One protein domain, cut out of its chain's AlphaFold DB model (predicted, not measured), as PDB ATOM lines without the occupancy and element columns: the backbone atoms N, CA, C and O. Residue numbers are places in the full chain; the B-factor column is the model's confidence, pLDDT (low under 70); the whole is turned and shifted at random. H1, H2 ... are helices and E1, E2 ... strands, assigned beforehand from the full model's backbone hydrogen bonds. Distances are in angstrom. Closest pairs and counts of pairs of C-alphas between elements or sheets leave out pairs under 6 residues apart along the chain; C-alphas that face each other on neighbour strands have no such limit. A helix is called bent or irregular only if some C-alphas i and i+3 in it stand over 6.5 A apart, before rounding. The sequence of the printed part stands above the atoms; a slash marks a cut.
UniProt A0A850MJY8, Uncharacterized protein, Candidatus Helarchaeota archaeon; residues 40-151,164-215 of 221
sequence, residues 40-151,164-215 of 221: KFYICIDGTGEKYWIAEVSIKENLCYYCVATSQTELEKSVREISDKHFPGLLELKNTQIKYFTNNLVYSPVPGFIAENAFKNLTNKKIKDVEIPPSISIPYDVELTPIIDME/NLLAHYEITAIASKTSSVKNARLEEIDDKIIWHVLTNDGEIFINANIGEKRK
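What this domain is: This is residues 40 to 151 and 164 to 215 of the 221 residues of an uncharacterized protein of Candidatus Helarchaeota archaeon (UniProt A0A850MJY8). Two strongly twisted sheets sit one beyond the other along the longest axis, each with a helix over one face: a curled wall of four strands, E1 E4 E2 E3, with H1 over it, and a three-strand meander, E7 E8 E9, with H4 over it. Beyond its bend, E4 leads away to H2, and the chain comes round through the small hairpin E5 and E6 into H3, which runs back to the first sheet near E3. The printed part has 164 residues, with four named helices and nine named strands in the order E1 E2 E3 H1 E4 H2 E5 E6 H3 H4 E7 E8 E9; the three sheets are antiparallel, and the class is mixed, helices and strands. The whole is compact, with a radius of gyration of the C-alphas of 16.9 A and spans of 54 by 39 by 26 A.

How they stand to each other: The largest sheet runs E1, residues 40 to 44, E4, residues 96 to 110, E2, residues 50 to 59, and E3, residues 62 to 69; E1 and E3 are its edge strands. It is curled like part of a barrel, its way across turning by 107 degrees. E4 bends by 94 degrees at residue 104, and its pairing is staggered: residues 105 to 109 pair with E1, where N 43 and O 106 are 2.9 A apart, and residues 96 to 105 with E2, where N 54 and O 101 are 2.8 A apart. E2 and E3 form a hairpin, with N 55 and O 67 at 3.0 A. H1, residues 72 to 86, is on this sheet at a height over the sheet of 8.3 A, making two layers, a helix on one face of a sheet. It lies over E2 and E3, slantwise to the strands at 43 degrees to E3 on the local plane; the C-alphas of Ala 69 and Leu 75, the closest of E3 and H1, are 5.1 A apart. E3, H1 and E4 form a split strand-helix-strand unit, two strands running the same way with E2 between them, and its crossover is right-handed. H2, residues 112 to 119, is not on this sheet. E5, residues 125 to 127, and E6, residues 130 to 132, form a hairpin, with N 127 and O 130 at 2.8 A. H3, residues 134 to 144, is on the same face as H1, over none of the strands; its closest C-alphas to E3 are those of Leu 144 and Tyr 65, 4.7 A apart. H2 and H3 only just touch, with 3 pairs of C-alphas within 8 A, the closest Phe 119 and Pro 134 at 6.0 A. H4, residues 168 to 176, and H1 only just touch, only at their ends, with 3 pairs of C-alphas within 8 A, the closest His 86 and His 168 at 5.0 A. E7, residues 181 to 189, E8, residues 192 to 199, and E9, residues 202 to 207, form a meander, each strand the antiparallel neighbour of the one before; N 185 and O 196 are 3.0 A apart, N 197 and O 204 2.8 A. H4 is on this sheet at a height of 8.4 A, over E8. Every O i to N i+4 pair is within hydrogen-bond range in H1, H2 and H4, and 5 of 7 in H3.

Where its parts are: E1 begins at C-alpha 40, (286.436, 186.780, 351.579). From first to last C-alpha E2 measures 28.7 A, E3 21.9 A, H1 20.6 A and E4 30.9 A. H3 measures 14.8 A and is irregular, but only just: C-alphas 136 and 139 are 6.6 A apart. E7 measures 20.7 A and E8 21.1 A; E9 ends at C-alpha 207, (257.441, 185.746, 356.765).

The domain as a whole: The C-alphas of Gly 47 and Asp 201, the two farthest apart, are 56.0 A apart. Residues 152 to 163 are not printed, and C-alphas 151 and 164 are 21.2 A apart across the cut. Of the links printed whole, H1 to E4 is short and the others are tight. The mean pLDDT of the printed part is 82.2; 36 residues are under 70, among them residues 109 to 122 and 132 to 141.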
ATOM      1  N   LYS A  40     285.696 187.853 350.929       69.12
ATOM      2  CA  LYS A  40     286.436 186.780 351.579       69.12
ATOM      3  C   LYS A  40     285.751 185.450 351.330       69.12
ATOM      4  O   LYS A  40     284.646 185.250 351.820       69.12
ATOM      5  N   PHE A  41     286.440 184.544 350.645       74.75
ATOM      6  CA  PHE A  41     285.986 183.172 350.478       74.75
ATOM      7  C   PHE A  41     286.919 182.199 351.185       74.75
ATOM      8  O   PHE A  41     288.139 182.369 351.181       74.75
ATOM      9  N   TYR A  42     286.332 181.169 351.778       79.88
ATOM     10  CA  TYR A  42     287.033 180.073 352.419       79.88
ATOM     11  C   TYR A  42     286.692 178.783 351.693       79.88
ATOM     12  O   TYR A  42     285.544 178.351 351.674       79.88
ATOM     13  N   ILE A  43     287.695 178.168 351.091       78.69
ATOM     14  CA  ILE A  43     287.533 176.925 350.348       78.69
ATOM     15  C   ILE A  43     287.911 175.784 351.283       78.69
ATOM     16  O   ILE A  43     288.986 175.815 351.893       78.69
ATOM     17  N   CYS A  44     287.031 174.794 351.413       73.38
ATOM     18  CA  CYS A  44     287.344 173.578 352.152       73.38
ATOM     19  C   CYS A  44     288.324 172.725 351.340       73.38
ATOM     20  O   CYS A  44     288.035 172.370 350.198       73.38
ATOM     21  N   ILE A  45     289.489 172.410 351.913       68.94
ATOM     22  CA  ILE A  45     290.494 171.556 351.270       68.94
ATOM     23  C   ILE A  45     291.008 170.546 352.298       68.94
ATOM     24  O   ILE A  45     291.430 170.921 353.391       68.94
ATOM     25  N   ASP A  46     290.996 169.255 351.957       63.91
ATOM     26  CA  ASP A  46     291.534 168.228 352.852       63.91
ATOM     27  C   ASP A  46     293.058 168.258 352.908       63.91
ATOM     28  O   ASP A  46     293.752 168.432 351.904       63.91
ATOM     29  N   GLY A  47     293.585 168.026 354.112       62.50
ATOM     30  CA  GLY A  47     295.012 167.798 354.359       62.50
ATOM     31  C   GLY A  47     295.935 168.990 354.084       62.50
ATOM     32  O   GLY A  47     297.126 168.901 354.371       62.50
ATOM     33  N   THR A  48     295.412 170.101 353.563       67.50
ATOM     34  CA  THR A  48     296.144 171.336 353.266       67.50
ATOM     35  C   THR A  48     295.297 172.545 353.670       67.50
ATOM     36  O   THR A  48     294.074 172.475 353.665       67.50
ATOM     37  N   GLY A  49     295.937 173.645 354.069       77.38
ATOM     38  CA  GLY A  49     295.257 174.846 354.564       77.38
ATOM     39  C   GLY A  49     295.514 175.120 356.043       77.38
ATOM     40  O   GLY A  49     296.285 174.419 356.704       77.38
ATOM     41  N   GLU A  50     294.887 176.173 356.555       86.38
ATOM     42  CA  GLU A  50     294.985 176.564 357.960       86.38
ATOM     43  C   GLU A  50     293.726 176.137 358.708       86.38
ATOM     44  O   GLU A  50     292.634 176.050 358.141       86.38
ATOM     45  N   LYS A  51     293.870 175.863 360.004       88.38
ATOM     46  CA  LYS A  51     292.740 175.471 360.842       88.38
ATOM     47  C   LYS A  51     291.941 176.709 361.245       88.38
ATOM     48  O   LYS A  51     292.444 177.546 361.991       88.38
ATOM     49  N   TYR A  52     290.684 176.770 360.822       89.94
ATOM     50  CA  TYR A  52     289.746 177.826 361.192       89.94
ATOM     51  C   TYR A  52     288.655 177.305 362.123       89.94
ATOM     52  O   TYR A  52     288.258 176.137 362.068       89.94
ATOM     53  N   TRP A  53     288.154 178.201 362.967       91.81
ATOM     54  CA  TRP A  53     286.917 178.037 363.716       91.81
ATOM     55  C   TRP A  53     285.738 178.471 362.855       91.81
ATOM     56  O   TRP A  53     285.792 179.512 362.203       91.81
ATOM     57  N   ILE A  54     284.671 177.680 362.875       90.19
ATOM     58  CA  ILE A  54     283.467 177.911 362.085       90.19
ATOM     59  C   ILE A  54     282.247 177.840 363.005       90.19
ATOM     60  O   ILE A  54     282.151 176.951 363.855       90.19
ATOM     61  N   ALA A  55     281.317 178.778 362.825       92.44
ATOM     62  CA  ALA A  55     279.989 178.738 363.427       92.44
ATOM     63  C   ALA A  55     278.941 178.579 362.326       92.44
ATOM     64  O   ALA A  55     278.889 179.399 361.416       92.44
ATOM     65  N   GLU A  56     278.093 177.560 362.433       91.69
ATOM     66  CA  GLU A  56     276.836 177.444 361.686       91.69
ATOM     67  C   GLU A  56     275.718 178.038 362.545       91.69
ATOM     68  O   GLU A  56     275.404 177.488 363.606       91.69
ATOM     69  N   VAL A  57     275.130 179.155 362.106       93.56
ATOM     70  CA  VAL A  57     274.029 179.820 362.814       93.56
ATOM     71  C   VAL A  57     272.726 179.565 362.073       93.56
ATOM     72  O   VAL A  57     272.566 179.913 360.900       93.56
ATOM     73  N   SER A  58     271.778 178.951 362.770       92.50
ATOM     74  CA  SER A  58     270.496 178.524 362.211       92.50
ATOM     75  C   SER A  58     269.351 178.791 363.179       92.50
ATOM     76  O   SER A  58     269.560 178.924 364.385       92.50
ATOM     77  N   ILE A  59     268.130 178.852 362.659       91.31
ATOM     78  CA  ILE A  59     266.903 178.859 363.452       91.31
ATOM     79  C   ILE A  59     265.957 177.775 362.948       91.31
ATOM     80  O   ILE A  59     265.568 177.751 361.775       91.31
ATOM     81  N   LYS A  60     265.578 176.859 363.847       86.56
ATOM     82  CA  LYS A  60     264.928 175.592 363.470       86.56
ATOM     83  C   LYS A  60     265.796 174.859 362.435       86.56
ATOM     84  O   LYS A  60     266.958 174.582 362.703       86.56
ATOM     85  N   GLU A  61     265.252 174.576 361.258       82.88
ATOM     86  CA  GLU A  61     265.964 173.926 360.149       82.88
ATOM     87  C   GLU A  61     266.529 174.928 359.127       82.88
ATOM     88  O   GLU A  61     267.113 174.523 358.122       82.88
ATOM     89  N   ASN A  62     266.365 176.235 359.363       84.44
ATOM     90  CA  ASN A  62     266.764 177.277 358.421       84.44
ATOM     91  C   ASN A  62     268.163 177.794 358.747       84.44
ATOM     92  O   ASN A  62     268.400 178.314 359.839       84.44
ATOM     93  N   LEU A  63     269.084 177.666 357.794       86.00
ATOM     94  CA  LEU A  63     270.404 178.269 357.895       86.00
ATOM     95  C   LEU A  63     270.293 179.780 357.674       86.00
ATOM     96  O   LEU A  63     269.793 180.236 356.639       86.00
ATOM     97  N   CYS A  64     270.836 180.543 358.620       90.31
ATOM     98  CA  CYS A  64     270.956 181.990 358.512       90.31
ATOM     99  C   CYS A  64     272.291 182.368 357.866       90.31
ATOM    100  O   CYS A  64     272.306 183.073 356.861       90.31
ATOM    101  N   TYR A  65     273.405 181.910 358.444       91.69
ATOM    102  CA  TYR A  65     274.752 182.252 357.989       91.69
ATOM    103  C   TYR A  65     275.822 181.349 358.616       91.69
ATOM    104  O   TYR A  65     275.578 180.647 359.602       91.69
ATOM    105  N   TYR A  66     277.025 181.418 358.052       89.81
ATOM    106  CA  TYR A  66     278.254 180.900 358.631       89.81
ATOM    107  C   TYR A  66     279.172 182.050 359.056       89.81
ATOM    108  O   TYR A  66     279.284 183.055 358.358       89.81
ATOM    109  N   CYS A  67     279.886 181.872 360.166       90.88
ATOM    110  CA  CYS A  67     281.047 182.697 360.507       90.88
ATOM    111  C   CYS A  67     282.316 181.858 360.432       90.88
ATOM    112  O   CYS A  67     282.292 180.678 360.781       90.88
ATOM    113  N   VAL A  68     283.426 182.486 360.055       90.00
ATOM    114  CA  VAL A  68     284.758 181.873 360.041       90.00
ATOM    115  C   VAL A  68     285.733 182.804 360.753       90.00
ATOM    116  O   VAL A  68     285.746 184.003 360.482       90.00
ATOM    117  N   ALA A  69     286.550 182.267 361.656       91.81
ATOM    118  CA  ALA A  69     287.560 183.035 362.377       91.81
ATOM    119  C   ALA A  69     288.783 182.185 362.738       91.81
ATOM    120  O   ALA A  69     288.740 180.954 362.709       91.81
ATOM    121  N   THR A  70     289.887 182.841 363.099       92.06
ATOM    122  CA  THR A  70     291.127 182.144 363.491       92.06
ATOM    123  C   THR A  70     291.090 181.660 364.940       92.06
ATOM    124  O   THR A  70     291.798 180.725 365.314       92.06
ATOM    125  N   SER A  71     290.213 182.244 365.757       94.12
ATOM    126  CA  SER A  71     290.000 181.862 367.151       94.12
ATOM    127  C   SER A  71     288.516 181.797 367.504       94.12
ATOM    128  O   SER A  71     287.676 182.440 366.872       94.12
ATOM    129  N   GLN A  72     288.187 181.044 368.555       92.81
ATOM    130  CA  GLN A  72     286.816 180.945 369.052       92.81
ATOM    131  C   GLN A  72     286.282 182.295 369.567       92.81
ATOM    132  O   GLN A  72     285.137 182.639 369.296       92.81
ATOM    133  N   THR A  73     287.108 183.093 370.252       94.94
ATOM    134  CA  THR A  73     286.706 184.419 370.755       94.94
ATOM    135  C   THR A  73     286.335 185.372 369.618       94.94
ATOM    136  O   THR A  73     285.326 186.074 369.693       94.94
ATOM    137  N   GLU A  74     287.131 185.390 368.546       95.31
ATOM    138  CA  GLU A  74     286.799 186.147 367.337       95.31
ATOM    139  C   GLU A  74     285.512 185.629 366.700       95.31
ATOM    140  O   GLU A  74     284.663 186.427 366.313       95.31
ATOM    141  N   LEU A  75     285.332 184.307 366.653       93.75
ATOM    142  CA  LEU A  75     284.139 183.693 366.088       93.75
ATOM    143  C   LEU A  75     282.868 184.120 366.830       93.75
ATOM    144  O   LEU A  75     281.886 184.503 366.201       93.75
ATOM    145  N   GLU A  76     282.879 184.090 368.164       95.00
ATOM    146  CA  GLU A  76     281.747 184.513 368.995       95.00
ATOM    147  C   GLU A  76     281.425 186.000 368.816       95.00
ATOM    148  O   GLU A  76     280.251 186.376 368.747       95.00
ATOM    149  N   LYS A  77     282.455 186.843 368.689       95.75
ATOM    150  CA  LYS A  77     282.287 188.261 368.363       95.75
ATOM    151  C   LYS A  77     281.635 188.432 366.988       95.75
ATOM    152  O   LYS A  77     280.629 189.131 366.889       95.75
ATOM    153  N   SER A  78     282.134 187.743 365.962       93.25
ATOM    154  CA  SER A  78     281.565 187.792 364.612       93.25
ATOM    155  C   SER A  78     280.132 187.267 364.556       93.25
ATOM    156  O   SER A  78     279.308 187.841 363.852       93.25
ATOM    157  N   VAL A  79     279.795 186.218 365.316       95.19
ATOM    158  CA  VAL A  79     278.414 185.721 365.418       95.19
ATOM    159  C   VAL A  79     277.477 186.816 365.921       95.19
ATOM    160  O   VAL A  79     276.421 187.002 365.320       95.19
ATOM    161  N   ARG A  80     277.856 187.560 366.969       96.38
ATOM    162  CA  ARG A  80     277.045 188.676 367.485       96.38
ATOM    163  C   ARG A  80     276.935 189.810 366.475       96.38
ATOM    164  O   ARG A  80     275.830 190.225 366.162       96.38
ATOM    165  N   GLU A  81     278.058 190.248 365.909       94.25
ATOM    166  CA  GLU A  81     278.086 191.352 364.941       94.25
ATOM    167  C   GLU A  81     277.242 191.055 363.692       94.25
ATOM    168  O   GLU A  81     276.468 191.904 363.252       94.25
ATOM    169  N   ILE A  82     277.343 189.842 363.137       92.94
ATOM    170  CA  ILE A  82     276.557 189.430 361.966       92.94
ATOM    171  C   ILE A  82     275.077 189.266 362.329       92.94
ATOM    172  O   ILE A  82     274.224 189.694 361.550       92.94
ATOM    173  N   SER A  83     274.756 188.716 363.507       94.56
ATOM    174  CA  SER A  83     273.375 188.674 364.006       94.56
ATOM    175  C   SER A  83     272.786 190.074 364.133       94.56
ATOM    176  O   SER A  83     271.746 190.344 363.546       94.56
ATOM    177  N   ASP A  84     273.460 190.991 364.819       93.00
ATOM    178  CA  ASP A  84     272.948 192.342 365.060       93.00
ATOM    179  C   ASP A  84     272.824 193.154 363.763       93.00
ATOM    180  O   ASP A  84     271.918 193.972 363.630       93.00
ATOM    181  N   LYS A  85     273.706 192.921 362.785       90.81
ATOM    182  CA  LYS A  85     273.691 193.626 361.495       90.81
ATOM    183  C   LYS A  85     272.642 193.075 360.525       90.81
ATOM    184  O   LYS A  85     271.939 193.850 359.875       90.81
ATOM    185  N   HIS A  86     272.566 191.754 360.375       91.81
ATOM    186  CA  HIS A  86     271.805 191.113 359.291       91.81
ATOM    187  C   HIS A  86     270.551 190.390 359.762       91.81
ATOM    188  O   HIS A  86     269.642 190.176 358.962       91.81
ATOM    189  N   PHE A  87     270.473 190.038 361.041       94.62
ATOM    190  CA  PHE A  87     269.357 189.312 361.636       94.62
ATOM    191  C   PHE A  87     269.012 189.836 363.050       94.62
ATOM    192  O   PHE A  87     269.010 189.036 363.991       94.62
ATOM    193  N   PRO A  88     268.732 191.149 363.249       95.50
ATOM    194  CA  PRO A  88     268.439 191.683 364.579       95.50
ATOM    195  C   PRO A  88     267.371 190.857 365.302       95.50
ATOM    196  O   PRO A  88     266.319 190.578 364.729       95.50
ATOM    197  N   GLY A  89     267.625 190.472 366.555       94.94
ATOM    198  CA  GLY A  89     266.733 189.619 367.354       94.94
ATOM    199  C   GLY A  89     266.942 188.109 367.197       94.94
ATOM    200  O   GLY A  89     266.423 187.361 368.017       94.94
ATOM    201  N   LEU A  90     267.741 187.636 366.230       96.00
ATOM    202  CA  LEU A  90     267.969 186.201 365.997       96.00
ATOM    203  C   LEU A  90     268.456 185.459 367.247       96.00
ATOM    204  O   LEU A  90     267.915 184.410 367.587       96.00
ATOM    205  N   LEU A  91     269.457 185.996 367.948       95.44
ATOM    206  CA  LEU A  91     270.056 185.334 369.117       95.44
ATOM    207  C   LEU A  91     269.133 185.283 370.344       95.44
ATOM    208  O   LEU A  91     269.449 184.604 371.316       95.44
ATOM    209  N   GLU A  92     268.003 185.983 370.308       94.88
ATOM    210  CA  GLU A  92     267.018 186.010 371.393       94.88
ATOM    211  C   GLU A  92     265.889 184.995 371.182       94.88
ATOM    212  O   GLU A  92     265.096 184.739 372.090       94.88
ATOM    213  N   LEU A  93     265.811 184.399 369.989       93.62
ATOM    214  CA  LEU A  93     264.801 183.402 369.657       93.62
ATOM    215  C   LEU A  93     265.164 182.051 370.277       93.62
ATOM    216  O   LEU A  93     266.302 181.587 370.202       93.62
ATOM    217  N   LYS A  94     264.165 181.379 370.858       89.06
ATOM    218  CA  LYS A  94     264.351 180.116 371.599       89.06
ATOM    219  C   LYS A  94     264.930 178.993 370.740       89.06
ATOM    220  O   LYS A  94     265.629 178.128 371.253       89.06
ATOM    221  N   ASN A  95     264.613 179.002 369.448       88.12
ATOM    222  CA  ASN A  95     264.974 177.952 368.498       88.12
ATOM    223  C   ASN A  95     266.250 178.254 367.697       88.12
ATOM    224  O   ASN A  95     266.528 177.565 366.709       88.12
ATOM    225  N   THR A  96     267.009 179.277 368.090       94.25
ATOM    226  CA  THR A  96     268.299 179.591 367.477       94.25
ATOM    227  C   THR A  96     269.358 178.599 367.940       94.25
ATOM    228  O   THR A  96     269.537 178.351 369.131       94.25
ATOM    229  N   GLN A  97     270.070 178.018 366.979       94.75
ATOM    230  CA  GLN A  97     271.136 177.052 367.193       94.75
ATOM    231  C   GLN A  97     272.435 177.593 366.607       94.75
ATOM    232  O   GLN A  97     272.482 177.993 365.441       94.75
ATOM    233  N   ILE A  98     273.497 177.545 367.409       94.31
ATOM    234  CA  ILE A  98     274.856 177.846 366.965       94.31
ATOM    235  C   ILE A  98     275.683 176.579 367.136       94.31
ATOM    236  O   ILE A  98     275.888 176.110 368.257       94.31
ATOM    237  N   LYS A  99     276.145 176.006 366.026       92.19
ATOM    238  CA  LYS A  99     277.048 174.851 366.045       92.19
ATOM    239  C   LYS A  99     278.461 175.318 365.755       92.19
ATOM    240  O   LYS A  99     278.707 175.924 364.717       92.19
ATOM    241  N   TYR A 100     279.374 174.989 366.657       91.38
ATOM    242  CA  TYR A 100     280.790 175.309 366.533       91.38
ATOM    243  C   TYR A 100     281.580 174.078 366.116       91.38
ATOM    244  O   TYR A 100     281.389 172.991 366.664       91.38
ATOM    245  N   PHE A 101     282.491 174.249 365.168       89.31
ATOM    246  CA  PHE A 101     283.431 173.214 364.754       89.31
ATOM    247  C   PHE A 101     284.675 173.855 364.138       89.31
ATOM    248  O   PHE A 101     284.759 175.072 363.974       89.31
ATOM    249  N   THR A 102     285.668 173.032 363.820       88.50
ATOM    250  CA  THR A 102     286.895 173.484 363.163       88.50
ATOM    251  C   THR A 102     287.120 172.714 361.880       88.50
ATOM    252  O   THR A 102     286.872 171.508 361.865       88.50
ATOM    253  N   ASN A 103     287.648 173.374 360.854       86.19
ATOM    254  CA  ASN A 103     288.026 172.724 359.602       86.19
ATOM    255  C   ASN A 103     289.311 173.334 359.022       86.19
ATOM    256  O   ASN A 103     289.695 174.442 359.408       86.19
ATOM    257  N   ASN A 104     289.972 172.611 358.119       84.62
ATOM    258  CA  ASN A 104     291.090 173.142 357.347       84.62
ATOM    259  C   ASN A 104     290.531 173.883 356.132       84.62
ATOM    260  O   ASN A 104     289.842 173.291 355.303       84.62
ATOM    261  N   LEU A 105     290.793 175.186 356.056       83.62
ATOM    262  CA  LEU A 105     290.322 176.035 354.967       83.62
ATOM    263  C   LEU A 105     291.498 176.771 354.330       83.62
ATOM    264  O   LEU A 105     292.501 177.078 354.982       83.62
ATOM    265  N   VAL A 106     291.329 177.122 353.061       83.31
ATOM    266  CA  VAL A 106     292.184 178.085 352.368       83.31
ATOM    267  C   VAL A 106     291.384 179.348 352.098       83.31
ATOM    268  O   VAL A 106     290.286 179.303 351.544       83.31
ATOM    269  N   TYR A 107     291.946 180.483 352.495       83.12
ATOM    270  CA  TYR A 107     291.400 181.791 352.174       83.12
ATOM    271  C   TYR A 107     291.724 182.164 350.721       83.12
ATOM    272  O   TYR A 107     292.892 182.188 350.333       83.12
ATOM    273  N   SER A 108     290.697 182.498 349.942       77.44
ATOM    274  CA  SER A 108     290.819 183.001 348.573       77.44
ATOM    275  C   SER A 108     290.147 184.376 348.472       77.44
ATOM    276  O   SER A 108     288.917 184.453 348.424       77.44
ATOM    277  N   PRO A 109     290.912 185.483 348.480       69.75
ATOM    278  CA  PRO A 109     290.346 186.809 348.265       69.75
ATOM    279  C   PRO A 109     289.860 186.945 346.820       69.75
ATOM    280  O   PRO A 109     290.612 186.657 345.891       69.75
ATOM    281  N   VAL A 110     288.648 187.466 346.623       63.38
ATOM    282  CA  VAL A 110     288.186 187.904 345.299       63.38
ATOM    283  C   VAL A 110     288.184 189.434 345.262       63.38
ATOM    284  O   VAL A 110     287.485 190.061 346.068       63.38
ATOM    285  N   PRO A 111     288.962 190.060 344.361       62.62
ATOM    286  CA  PRO A 111     288.933 191.504 344.163       62.62
ATOM    287  C   PRO A 111     287.518 192.031 343.880       62.62
ATOM    288  O   PRO A 111     286.768 191.426 343.113       62.62
ATOM    289  N   GLY A 112     287.170 193.184 344.463       59.97
ATOM    290  CA  GLY A 112     285.820 193.764 344.369       59.97
ATOM    291  C   GLY A 112     285.345 193.974 342.928       59.97
ATOM    292  O   GLY A 112     284.248 193.550 342.582       59.97
ATOM    293  N   PHE A 113     286.211 194.494 342.053       66.00
ATOM    294  CA  PHE A 113     285.876 194.737 340.643       66.00
ATOM    295  C   PHE A 113     285.526 193.453 339.860       66.00
ATOM    296  O   PHE A 113     284.693 193.487 338.952       66.00
ATOM    297  N   ILE A 114     286.133 192.308 340.210       61.91
ATOM    298  CA  ILE A 114     285.826 191.005 339.594       61.91
ATOM    299  C   ILE A 114     284.433 190.556 340.027       61.91
ATOM    300  O   ILE A 114     283.619 190.152 339.195       61.91
ATOM    301  N   ALA A 115     284.141 190.681 341.323       62.38
ATOM    302  CA  ALA A 115     282.834 190.357 341.873       62.38
ATOM    303  C   ALA A 115     281.733 191.251 341.277       62.38
ATOM    304  O   ALA A 115     280.720 190.747 340.800       62.38
ATOM    305  N   GLU A 116     281.957 192.563 341.209       62.88
ATOM    306  CA  GLU A 116     281.023 193.527 340.618       62.88
ATOM    307  C   GLU A 116     280.697 193.213 339.155       62.88
ATOM    308  O   GLU A 116     279.528 193.215 338.763       62.88
ATOM    309  N   ASN A 117     281.710 192.901 338.343       64.44
ATOM    310  CA  ASN A 117     281.497 192.525 336.946       64.44
ATOM    311  C   ASN A 117     280.718 191.212 336.813       64.44
ATOM    312  O   ASN A 117     279.851 191.113 335.943       64.44
ATOM    313  N   ALA A 118     280.961 190.235 337.691       60.69
ATOM    314  CA  ALA A 118     280.153 189.021 337.742       60.69
ATOM    315  C   ALA A 118     278.689 189.328 338.117       60.69
ATOM    316  O   ALA A 118     277.771 188.741 337.544       60.69
ATOM    317  N   PHE A 119     278.446 190.289 339.015       62.91
ATOM    318  CA  PHE A 119     277.096 190.656 339.457       62.91
ATOM    319  C   PHE A 119     276.268 191.378 338.389       62.91
ATOM    320  O   PHE A 119     275.048 191.219 338.374       62.91
ATOM    321  N   LYS A 120     276.898 192.126 337.469       62.88
ATOM    322  CA  LYS A 120     276.204 192.880 336.400       62.88
ATOM    323  C   LYS A 120     275.351 192.004 335.474       62.88
ATOM    324  O   LYS A 120     274.383 192.499 334.906       62.88
ATOM    325  N   ASN A 121     275.696 190.725 335.331       61.34
ATOM    326  CA  ASN A 121     275.035 189.801 334.403       61.34
ATOM    327  C   ASN A 121     274.024 188.863 335.078       61.34
ATOM    328  O   ASN A 121     273.434 188.014 334.411       61.34
ATOM    329  N   LEU A 122     273.833 188.985 336.393       61.53
ATOM    330  CA  LEU A 122     272.934 188.113 337.140       61.53
ATOM    331  C   LEU A 122     271.511 188.671 337.147       61.53
ATOM    332  O   LEU A 122     271.280 189.877 337.158       61.53
ATOM    333  N   THR A 123     270.529 187.776 337.114       70.19
ATOM    334  CA  THR A 123     269.114 188.154 337.152       70.19
ATOM    335  C   THR A 123     268.682 188.513 338.569       70.19
ATOM    336  O   THR A 123     269.180 187.937 339.537       70.19
ATOM    337  N   ASN A 124     267.698 189.408 338.699       70.56
ATOM    338  CA  ASN A 124     267.085 189.730 339.987       70.56
ATOM    339  C   ASN A 124     266.587 188.463 340.701       70.56
ATOM    340  O   ASN A 124     265.897 187.627 340.110       70.56
ATOM    341  N   LYS A 125     266.868 188.356 342.002       71.75
ATOM    342  CA  LYS A 125     266.288 187.320 342.860       71.75
ATOM    343  C   LYS A 125     264.803 187.626 343.032       71.75
ATOM    344  O   LYS A 125     264.435 188.652 343.608       71.75
ATOM    345  N   LYS A 126     263.940 186.749 342.519       71.06
ATOM    346  CA  LYS A 126     262.486 186.914 342.608       71.06
ATOM    347  C   LYS A 126     261.943 186.251 343.870       71.06
ATOM    348  O   LYS A 126     261.945 185.030 343.988       71.06
ATOM    349  N   ILE A 127     261.418 187.059 344.785       69.56
ATOM    350  CA  ILE A 127     260.679 186.614 345.969       69.56
ATOM    351  C   ILE A 127     259.240 187.097 345.817       69.56
ATOM    352  O   ILE A 127     258.935 188.265 346.064       69.56
ATOM    353  N   LYS A 128     258.350 186.197 345.386       72.19
ATOM    354  CA  LYS A 128     256.956 186.522 345.034       72.19
ATOM    355  C   LYS A 128     256.890 187.719 344.061       72.19
ATOM    356  O   LYS A 128     257.385 187.609 342.940       72.19
ATOM    357  N   ASP A 129     256.327 188.846 344.503       64.94
ATOM    358  CA  ASP A 129     256.144 190.084 343.725       64.94
ATOM    359  C   ASP A 129     257.304 191.086 343.900       64.94
ATOM    360  O   ASP A 129     257.231 192.253 343.497       64.94
ATOM    361  N   VAL A 130     258.383 190.669 344.565       66.38
ATOM    362  CA  VAL A 130     259.562 191.497 344.801       66.38
ATOM    363  C   VAL A 130     260.754 190.955 344.036       66.38
ATOM    364  O   VAL A 130     261.190 189.826 344.233       66.38
ATOM    365  N   GLU A 131     261.297 191.809 343.180       76.81
ATOM    366  CA  GLU A 131     262.600 191.626 342.565       76.81
ATOM    367  C   GLU A 131     263.653 192.296 343.441       76.81
ATOM    368  O   GLU A 131     263.587 193.504 343.685       76.81
ATOM    369  N   ILE A 132     264.586 191.494 343.947       69.31
ATOM    370  CA  ILE A 132     265.756 191.970 344.676       69.31
ATOM    371  C   ILE A 132     266.932 191.995 343.692       69.31
ATOM    372  O   ILE A 132     267.275 190.947 343.139       69.31
ATOM    373  N   PRO A 133     267.541 193.168 343.454       65.94
ATOM    374  CA  PRO A 133     268.705 193.291 342.591       65.94
ATOM    375  C   PRO A 133     269.873 192.407 343.058       65.94
ATOM    376  O   PRO A 133     270.105 192.306 344.267       65.94
ATOM    377  N   PRO A 134     270.677 191.855 342.131       62.59
ATOM    378  CA  PRO A 134     271.918 191.148 342.450       62.59
ATOM    379  C   PRO A 134     272.875 191.970 343.319       62.59
ATOM    380  O   PRO A 134     273.515 191.429 344.217       62.59
ATOM    381  N   SER A 135     272.914 193.291 343.099       63.12
ATOM    382  CA  SER A 135     273.704 194.245 343.889       63.12
ATOM    383  C   SER A 135     273.309 194.297 345.368       63.12
ATOM    384  O   SER A 135     274.086 194.772 346.189       63.12
ATOM    385  N   ILE A 136     272.118 193.797 345.711       63.22
ATOM    386  CA  ILE A 136     271.617 193.690 347.078       63.22
ATOM    387  C   ILE A 136     271.692 192.247 347.579       63.22
ATOM    388  O   ILE A 136     272.019 192.047 348.733       63.22
ATOM    389  N   SER A 137     271.384 191.217 346.789       63.88
ATOM    390  CA  SER A 137     271.360 189.847 347.328       63.88
ATOM    391  C   SER A 137     272.747 189.214 347.445       63.88
ATOM    392  O   SER A 137     273.041 188.571 348.448       63.88
ATOM    393  N   ILE A 138     273.612 189.410 346.446       60.31
ATOM    394  CA  ILE A 138     274.819 188.590 346.283       60.31
ATOM    395  C   ILE A 138     275.967 188.989 347.210       60.31
ATOM    396  O   ILE A 138     276.523 188.089 347.837       60.31
ATOM    397  N   PRO A 139     276.329 190.282 347.367       61.88
ATOM    398  CA  PRO A 139     277.400 190.661 348.294       61.88
ATOM    399  C   PRO A 139     277.148 190.138 349.710       61.88
ATOM    400  O   PRO A 139     278.067 189.733 350.413       61.88
ATOM    401  N   TYR A 140     275.877 190.083 350.093       69.00
ATOM    402  CA  TYR A 140     275.445 189.599 351.386       69.00
ATOM    403  C   TYR A 140     275.354 188.077 351.457       69.00
ATOM    404  O   TYR A 140     275.707 187.519 352.484       69.00
ATOM    405  N   ASP A 141     274.943 187.378 350.397       69.81
ATOM    406  CA  ASP A 141     275.044 185.912 350.365       69.81
ATOM    407  C   ASP A 141     276.506 185.462 350.497       69.81
ATOM    408  O   ASP A 141     276.800 184.519 351.228       69.81
ATOM    409  N   VAL A 142     277.440 186.194 349.890       70.00
ATOM    410  CA  VAL A 142     278.878 185.982 350.077       70.00
ATOM    411  C   VAL A 142     279.320 186.304 351.507       70.00
ATOM    412  O   VAL A 142     280.021 185.501 352.116       70.00
ATOM    413  N   GLU A 143     278.907 187.446 352.067       74.69
ATOM    414  CA  GLU A 143     279.237 187.831 353.451       74.69
ATOM    415  C   GLU A 143     278.704 186.813 354.475       74.69
ATOM    416  O   GLU A 143     279.391 186.482 355.440       74.69
ATOM    417  N   LEU A 144     277.484 186.317 354.265       80.06
ATOM    418  CA  LEU A 144     276.762 185.438 355.183       80.06
ATOM    419  C   LEU A 144     277.086 183.958 354.967       80.06
ATOM    420  O   LEU A 144     276.933 183.158 355.884       80.06
ATOM    421  N   THR A 145     277.526 183.555 353.780       80.38
ATOM    422  CA  THR A 145     277.926 182.171 353.493       80.38
ATOM    423  C   THR A 145     279.273 182.138 352.766       80.38
ATOM    424  O   THR A 145     279.352 181.702 351.622       80.38
ATOM    425  N   PRO A 146     280.369 182.574 353.423       74.06
ATOM    426  CA  PRO A 146     281.664 182.766 352.768       74.06
ATOM    427  C   PRO A 146     282.426 181.458 352.517       74.06
ATOM    428  O   PRO A 146     283.578 181.497 352.093       74.06
ATOM    429  N   ILE A 147     281.845 180.300 352.835       75.69
ATOM    430  CA  ILE A 147     282.512 179.002 352.718       75.69
ATOM    431  C   ILE A 147     282.041 178.324 351.434       75.69
ATOM    432  O   ILE A 147     280.853 178.343 351.120       75.69
ATOM    433  N   ILE A 148     282.961 177.694 350.711       69.81
ATOM    434  CA  ILE A 148     282.693 176.990 349.459       69.81
ATOM    435  C   ILE A 148     283.071 175.512 349.593       69.81
ATOM    436  O   ILE A 148     284.188 175.193 350.009       69.81
ATOM    437  N   ASP A 149     282.144 174.641 349.181       63.56
ATOM    438  CA  ASP A 149     282.376 173.207 348.980       63.56
ATOM    439  C   ASP A 149     282.597 172.916 347.488       63.56
ATOM    440  O   ASP A 149     281.924 173.484 346.627       63.56
ATOM    441  N   MET A 150     283.533 172.024 347.193       58.25
ATOM    442  CA  MET A 150     283.987 171.668 345.855       58.25
ATOM    443  C   MET A 150     283.938 170.154 345.686       58.25
ATOM    444  O   MET A 150     284.936 169.479 345.926       58.25
ATOM    445  N   GLU A 151     282.810 169.578 345.265       54.19
ATOM    446  CA  GLU A 151     282.742 168.122 345.082       54.19
ATOM    447  C   GLU A 151     282.816 167.662 343.623       54.19
ATOM    448  O   GLU A 151     281.977 168.032 342.804       54.19
ATOM    449  N   ASN A 164     268.670 180.144 353.650       77.44
ATOM    450  CA  ASN A 164     267.263 180.080 353.257       77.44
ATOM    451  C   ASN A 164     266.350 181.019 354.068       77.44
ATOM    452  O   ASN A 164     265.170 181.134 353.749       77.44
ATOM    453  N   LEU A 165     266.894 181.722 355.066       86.56
ATOM    454  CA  LEU A 165     266.200 182.766 355.818       86.56
ATOM    455  C   LEU A 165     266.530 184.147 355.249       86.56
ATOM    456  O   LEU A 165     267.707 184.480 355.136       86.56
ATOM    457  N   LEU A 166     265.524 184.969 354.950       87.94
ATOM    458  CA  LEU A 166     265.696 186.334 354.454       87.94
ATOM    459  C   LEU A 166     266.358 187.239 355.494       87.94
ATOM    460  O   LEU A 166     265.955 187.260 356.659       87.94
ATOM    461  N   ALA A 167     267.350 188.002 355.048       89.88
ATOM    462  CA  ALA A 167     268.135 188.904 355.877       89.88
ATOM    463  C   ALA A 167     267.522 190.314 355.936       89.88
ATOM    464  O   ALA A 167     266.695 190.702 355.107       89.88
ATOM    465  N   HIS A 168     267.961 191.105 356.917       90.38
ATOM    466  CA  HIS A 168     267.436 192.433 357.241       90.38
ATOM    467  C   HIS A 168     267.330 193.366 356.026       90.38
ATOM    468  O   HIS A 168     266.324 194.053 355.845       90.38
ATOM    469  N   TYR A 169     268.339 193.374 355.156       85.50
ATOM    470  CA  TYR A 169     268.366 194.228 353.968       85.50
ATOM    471  C   TYR A 169     267.362 193.770 352.892       85.50
ATOM    472  O   TYR A 169     266.711 194.615 352.278       85.50
ATOM    473  N   GLU A 170     267.161 192.457 352.701       85.81
ATOM    474  CA  GLU A 170     266.147 191.920 351.775       85.81
ATOM    475  C   GLU A 170     264.752 192.317 352.251       85.81
ATOM    476  O   GLU A 170     263.920 192.778 351.472       85.81
ATOM    477  N   ILE A 171     264.517 192.209 353.556       88.38
ATOM    478  CA  ILE A 171     263.262 192.591 354.201       88.38
ATOM    479  C   ILE A 171     263.032 194.094 354.128       88.38
ATOM    480  O   ILE A 171     261.924 194.530 353.812       88.38
ATOM    481  N   THR A 172     264.075 194.889 354.341       86.88
ATOM    482  CA  THR A 172     264.007 196.343 354.203       86.88
ATOM    483  C   THR A 172     263.668 196.731 352.766       86.88
ATOM    484  O   THR A 172     262.777 197.554 352.560       86.88
ATOM    485  N   ALA A 173     264.279 196.094 351.761       83.56
ATOM    486  CA  ALA A 173     263.954 196.314 350.350       83.56
ATOM    487  C   ALA A 173     262.507 195.909 350.019       83.56
ATOM    488  O   ALA A 173     261.784 196.638 349.334       83.56
ATOM    489  N   ILE A 174     262.048 194.777 350.561       83.19
ATOM    490  CA  ILE A 174     260.663 194.319 350.444       83.19
ATOM    491  C   ILE A 174     259.711 195.363 351.055       83.19
ATOM    492  O   ILE A 174     258.744 195.758 350.399       83.19
ATOM    493  N   ALA A 175     259.958 195.836 352.278       84.19
ATOM    494  CA  ALA A 175     259.087 196.762 353.008       84.19
ATOM    495  C   ALA A 175     259.097 198.199 352.449       84.19
ATOM    496  O   ALA A 175     258.036 198.820 352.360       84.19
ATOM    497  N   SER A 176     260.251 198.678 351.973       82.06
ATOM    498  CA  SER A 176     260.449 200.046 351.458       82.06
ATOM    499  C   SER A 176     259.622 200.370 350.214       82.06
ATOM    500  O   SER A 176     259.364 201.534 349.931       82.06
ATOM    501  N   LYS A 177     259.120 199.351 349.502       77.56
ATOM    502  CA  LYS A 177     258.133 199.541 348.423       77.56
ATOM    503  C   LYS A 177     256.820 200.171 348.898       77.56
ATOM    504  O   LYS A 177     256.040 200.633 348.072       77.56
ATOM    505  N   THR A 178     256.521 200.100 350.193       72.31
ATOM    506  CA  THR A 178     255.253 200.567 350.764       72.31
ATOM    507  C   THR A 178     255.441 201.821 351.608       72.31
ATOM    508  O   THR A 178     254.630 202.731 351.504       72.31
ATOM    509  N   SER A 179     256.487 201.870 352.433       80.81
ATOM    510  CA  SER A 179     256.781 202.997 353.321       80.81
ATOM    511  C   SER A 179     258.235 202.937 353.780       80.81
ATOM    512  O   SER A 179     258.838 201.864 353.757       80.81
ATOM    513  N   SER A 180     258.794 204.062 354.229       87.06
ATOM    514  CA  SER A 180     260.152 204.086 354.782       87.06
ATOM    515  C   SER A 180     260.236 203.235 356.052       87.06
ATOM    516  O   SER A 180     259.401 203.363 356.955       87.06
ATOM    517  N   VAL A 181     261.240 202.359 356.111       89.38
ATOM    518  CA  VAL A 181     261.495 201.460 357.241       89.38
ATOM    519  C   VAL A 181     262.254 202.214 358.330       89.38
ATOM    520  O   VAL A 181     263.303 202.797 358.069       89.38
ATOM    521  N   LYS A 182     261.736 202.185 359.560       91.31
ATOM    522  CA  LYS A 182     262.410 202.723 360.753       91.31
ATOM    523  C   LYS A 182     263.253 201.669 361.455       91.31
ATOM    524  O   LYS A 182     264.323 201.978 361.961       91.31
ATOM    525  N   ASN A 183     262.725 200.451 361.541       92.81
ATOM    526  CA  ASN A 183     263.367 199.328 362.209       92.81
ATOM    527  C   ASN A 183     262.795 198.013 361.669       92.81
ATOM    528  O   ASN A 183     261.617 197.961 361.310       92.81
ATOM    529  N   ALA A 184     263.593 196.953 361.658       93.88
ATOM    530  CA  ALA A 184     263.126 195.604 361.386       93.88
ATOM    531  C   ALA A 184     263.875 194.605 362.269       93.88
ATOM    532  O   ALA A 184     265.097 194.659 362.403       93.88
ATOM    533  N   ARG A 185     263.126 193.680 362.867       95.94
ATOM    534  CA  ARG A 185     263.654 192.668 363.783       95.94
ATOM    535  C   ARG A 185     262.980 191.325 363.548       95.94
ATOM    536  O   ARG A 185     261.800 191.277 363.212       95.94
ATOM    537  N   LEU A 186     263.723 190.245 363.741       94.69
ATOM    538  CA  LEU A 186     263.182 188.899 363.811       94.69
ATOM    539  C   LEU A 186     262.475 188.650 365.142       94.69
ATOM    540  O   LEU A 186     262.997 188.948 366.215       94.69
ATOM    541  N   GLU A 187     261.306 188.037 365.046       94.12
ATOM    542  CA  GLU A 187     260.474 187.592 366.153       94.12
ATOM    543  C   GLU A 187     259.950 186.176 365.868       94.12
ATOM    544  O   GLU A 187     259.870 185.727 364.719       94.12
ATOM    545  N   GLU A 188     259.585 185.463 366.932       90.00
ATOM    546  CA  GLU A 188     258.892 184.180 366.843       90.00
ATOM    547  C   GLU A 188     257.469 184.343 367.381       90.00
ATOM    548  O   GLU A 188     257.270 184.690 368.545       90.00
ATOM    549  N   ILE A 189     256.485 184.108 366.513       86.75
ATOM    550  CA  ILE A 189     255.060 184.289 366.800       86.75
ATOM    551  C   ILE A 189     254.332 183.042 366.316       86.75
ATOM    552  O   ILE A 189     254.439 182.699 365.141       86.75
ATOM    553  N   ASP A 190     253.618 182.362 367.215       84.00
ATOM    554  CA  ASP A 190     252.886 181.120 366.922       84.00
ATOM    555  C   ASP A 190     253.748 180.092 366.161       84.00
ATOM    556  O   ASP A 190     253.363 179.571 365.114       84.00
ATOM    557  N   ASP A 191     254.972 179.864 366.651       83.19
ATOM    558  CA  ASP A 191     255.990 178.995 366.043       83.19
ATOM    559  C   ASP A 191     256.421 179.384 364.613       83.19
ATOM    560  O   ASP A 191     257.080 178.606 363.911       83.19
ATOM    561  N   LYS A 192     256.124 180.601 364.158       86.44
ATOM    562  CA  LYS A 192     256.579 181.125 362.865       86.44
ATOM    563  C   LYS A 192     257.648 182.183 363.073       86.44
ATOM    564  O   LYS A 192     257.538 183.037 363.947       86.44
ATOM    565  N   ILE A 193     258.676 182.125 362.230       90.38
ATOM    566  CA  ILE A 193     259.745 183.122 362.211       90.38
ATOM    567  C   ILE A 193     259.299 184.270 361.311       90.38
ATOM    568  O   ILE A 193     259.091 184.095 360.104       90.38
ATOM    569  N   ILE A 194     259.104 185.431 361.921       93.12
ATOM    570  CA  ILE A 194     258.516 186.608 361.293       93.12
ATOM    571  C   ILE A 194     259.468 187.784 361.481       93.12
ATOM    572  O   ILE A 194     260.019 187.998 362.553       93.12
ATOM    573  N   TRP A 195     259.628 188.582 360.438       94.69
ATOM    574  CA  TRP A 195     260.177 189.919 360.546       94.69
ATOM    575  C   TRP A 195     259.076 190.893 360.934       94.69
ATOM    576  O   TRP A 195     258.130 191.107 360.172       94.69
ATOM    577  N   HIS A 196     259.217 191.494 362.105       94.88
ATOM    578  CA  HIS A 196     258.423 192.625 362.534       94.88
ATOM    579  C   HIS A 196     259.108 193.912 362.057       94.88
ATOM    580  O   HIS A 196     260.227 194.231 362.460       94.88
ATOM    581  N   VAL A 197     258.450 194.625 361.144       94.12
ATOM    582  CA  VAL A 197     258.974 195.822 360.484       94.12
ATOM    583  C   VAL A 197     258.153 197.037 360.892       94.12
ATOM    584  O   VAL A 197     256.966 197.136 360.575       94.12
ATOM    585  N   LEU A 198     258.804 197.995 361.545       92.81
ATOM    586  CA  LEU A 198     258.233 199.293 361.876       92.81
ATOM    587  C   LEU A 198     258.478 200.261 360.719       92.81
ATOM    588  O   LEU A 198     259.619 200.497 360.315       92.81
ATOM    589  N   THR A 199     257.409 200.861 360.211       90.69
ATOM    590  CA  THR A 199     257.448 201.855 359.131       90.69
ATOM    591  C   THR A 199     256.886 203.200 359.594       90.69
ATOM    592  O   THR A 199     256.423 203.341 360.729       90.69
ATOM    593  N   ASN A 200     256.918 204.222 358.735       87.44
ATOM    594  CA  ASN A 200     256.246 205.495 359.023       87.44
ATOM    595  C   ASN A 200     254.722 205.347 359.153       87.44
ATOM    596  O   ASN A 200     254.120 206.071 359.944       87.44
ATOM    597  N   ASP A 201     254.129 204.390 358.435       86.12
ATOM    598  CA  ASP A 201     252.674 204.228 358.319       86.12
ATOM    599  C   ASP A 201     252.106 203.117 359.222       86.12
ATOM    600  O   ASP A 201     250.922 202.784 359.138       86.12
ATOM    601  N   GLY A 202     252.943 202.529 360.083       88.44
ATOM    602  CA  GLY A 202     252.572 201.466 361.018       88.44
ATOM    603  C   GLY A 202     253.481 200.244 360.929       88.44
ATOM    604  O   GLY A 202     254.649 200.344 360.550       88.44
ATOM    605  N   GLU A 203     252.937 199.084 361.283       91.12
ATOM    606  CA  GLU A 203     253.681 197.829 361.414       91.12
ATOM    607  C   GLU A 203     253.374 196.873 360.255       91.12
ATOM    608  O   GLU A 203     252.242 196.782 359.765       91.12
ATOM    609  N   ILE A 204     254.396 196.146 359.807       90.75
ATOM    610  CA  ILE A 204     254.297 195.114 358.775       90.75
ATOM    611  C   ILE A 204     254.967 193.849 359.303       90.75
ATOM    612  O   ILE A 204     256.088 193.886 359.799       90.75
ATOM    613  N   PHE A 205     254.295 192.719 359.136       90.69
ATOM    614  CA  PHE A 205     254.812 191.401 359.486       90.69
ATOM    615  C   PHE A 205     255.169 190.661 358.207       90.69
ATOM    616  O   PHE A 205     254.333 190.544 357.306       90.69
ATOM    617  N   ILE A 206     256.403 190.179 358.102       90.06
ATOM    618  CA  ILE A 206     256.904 189.519 356.898       90.06
ATOM    619  C   ILE A 206     257.406 188.126 357.253       90.06
ATOM    620  O   ILE A 206     258.246 187.972 358.130       90.06
ATOM    621  N   ASN A 207     256.919 187.095 356.568       89.44
ATOM    622  CA  ASN A 207     257.441 185.746 356.765       89.44
ATOM    623  C   ASN A 207     258.924 185.679 356.379       89.44
ATOM    624  O   ASN A 207     259.286 186.039 355.256       89.44
ATOM    625  N   ALA A 208     259.763 185.187 357.289       87.00
ATOM    626  CA  ALA A 208     261.207 185.223 357.116       87.00
ATOM    627  C   ALA A 208     261.751 184.255 356.054       87.00
ATOM    628  O   ALA A 208     262.865 184.458 355.595       87.00
ATOM    629  N   ASN A 209     260.981 183.259 355.606       81.88
ATOM    630  CA  ASN A 209     261.418 182.313 354.571       81.88
ATOM    631  C   ASN A 209     260.942 182.725 353.172       81.88
ATOM    632  O   ASN A 209     261.676 182.614 352.196       81.88
ATOM    633  N   ILE A 210     259.691 183.187 353.065       81.06
ATOM    634  CA  ILE A 210     259.023 183.401 351.766       81.06
ATOM    635  C   ILE A 210     258.700 184.869 351.458       81.06
ATOM    636  O   ILE A 210     258.085 185.154 350.430       81.06
ATOM    637  N   GLY A 211     259.044 185.800 352.353       80.56
ATOM    638  CA  GLY A 211     258.876 187.244 352.138       80.56
ATOM    639  C   GLY A 211     257.422 187.726 352.087       80.56
ATOM    640  O   GLY A 211     257.137 188.815 351.593       80.56
ATOM    641  N   GLU A 212     256.472 186.920 352.561       83.38
ATOM    642  CA  GLU A 212     255.050 187.256 352.520       83.38
ATOM    643  C   GLU A 212     254.680 188.317 353.556       83.38
ATOM    644  O   GLU A 212     254.851 188.090 354.752       83.38
ATOM    645  N   LYS A 213     254.121 189.442 353.093       82.62
ATOM    646  CA  LYS A 213     253.717 190.582 353.927       82.62
ATOM    647  C   LYS A 213     252.293 190.446 354.464       82.62
ATOM    648  O   LYS A 213     251.378 190.128 353.706       82.62
ATOM    649  N   ARG A 214     252.071 190.839 355.720       79.00
ATOM    650  CA  ARG A 214     250.746 191.020 356.333       79.00
ATOM    651  C   ARG A 214     250.721 192.262 357.230       79.00
ATOM    652  O   ARG A 214     251.705 192.580 357.885       79.00
ATOM    653  N   LYS A 215     249.583 192.969 357.265       71.62
ATOM    654  CA  LYS A 215     249.368 194.178 358.099       71.62
ATOM    655  C   LYS A 215     248.815 193.881 359.504       71.62
ATOM    656  O   LYS A 215     248.657 194.794 360.302       71.62
TER     657      LYS A 215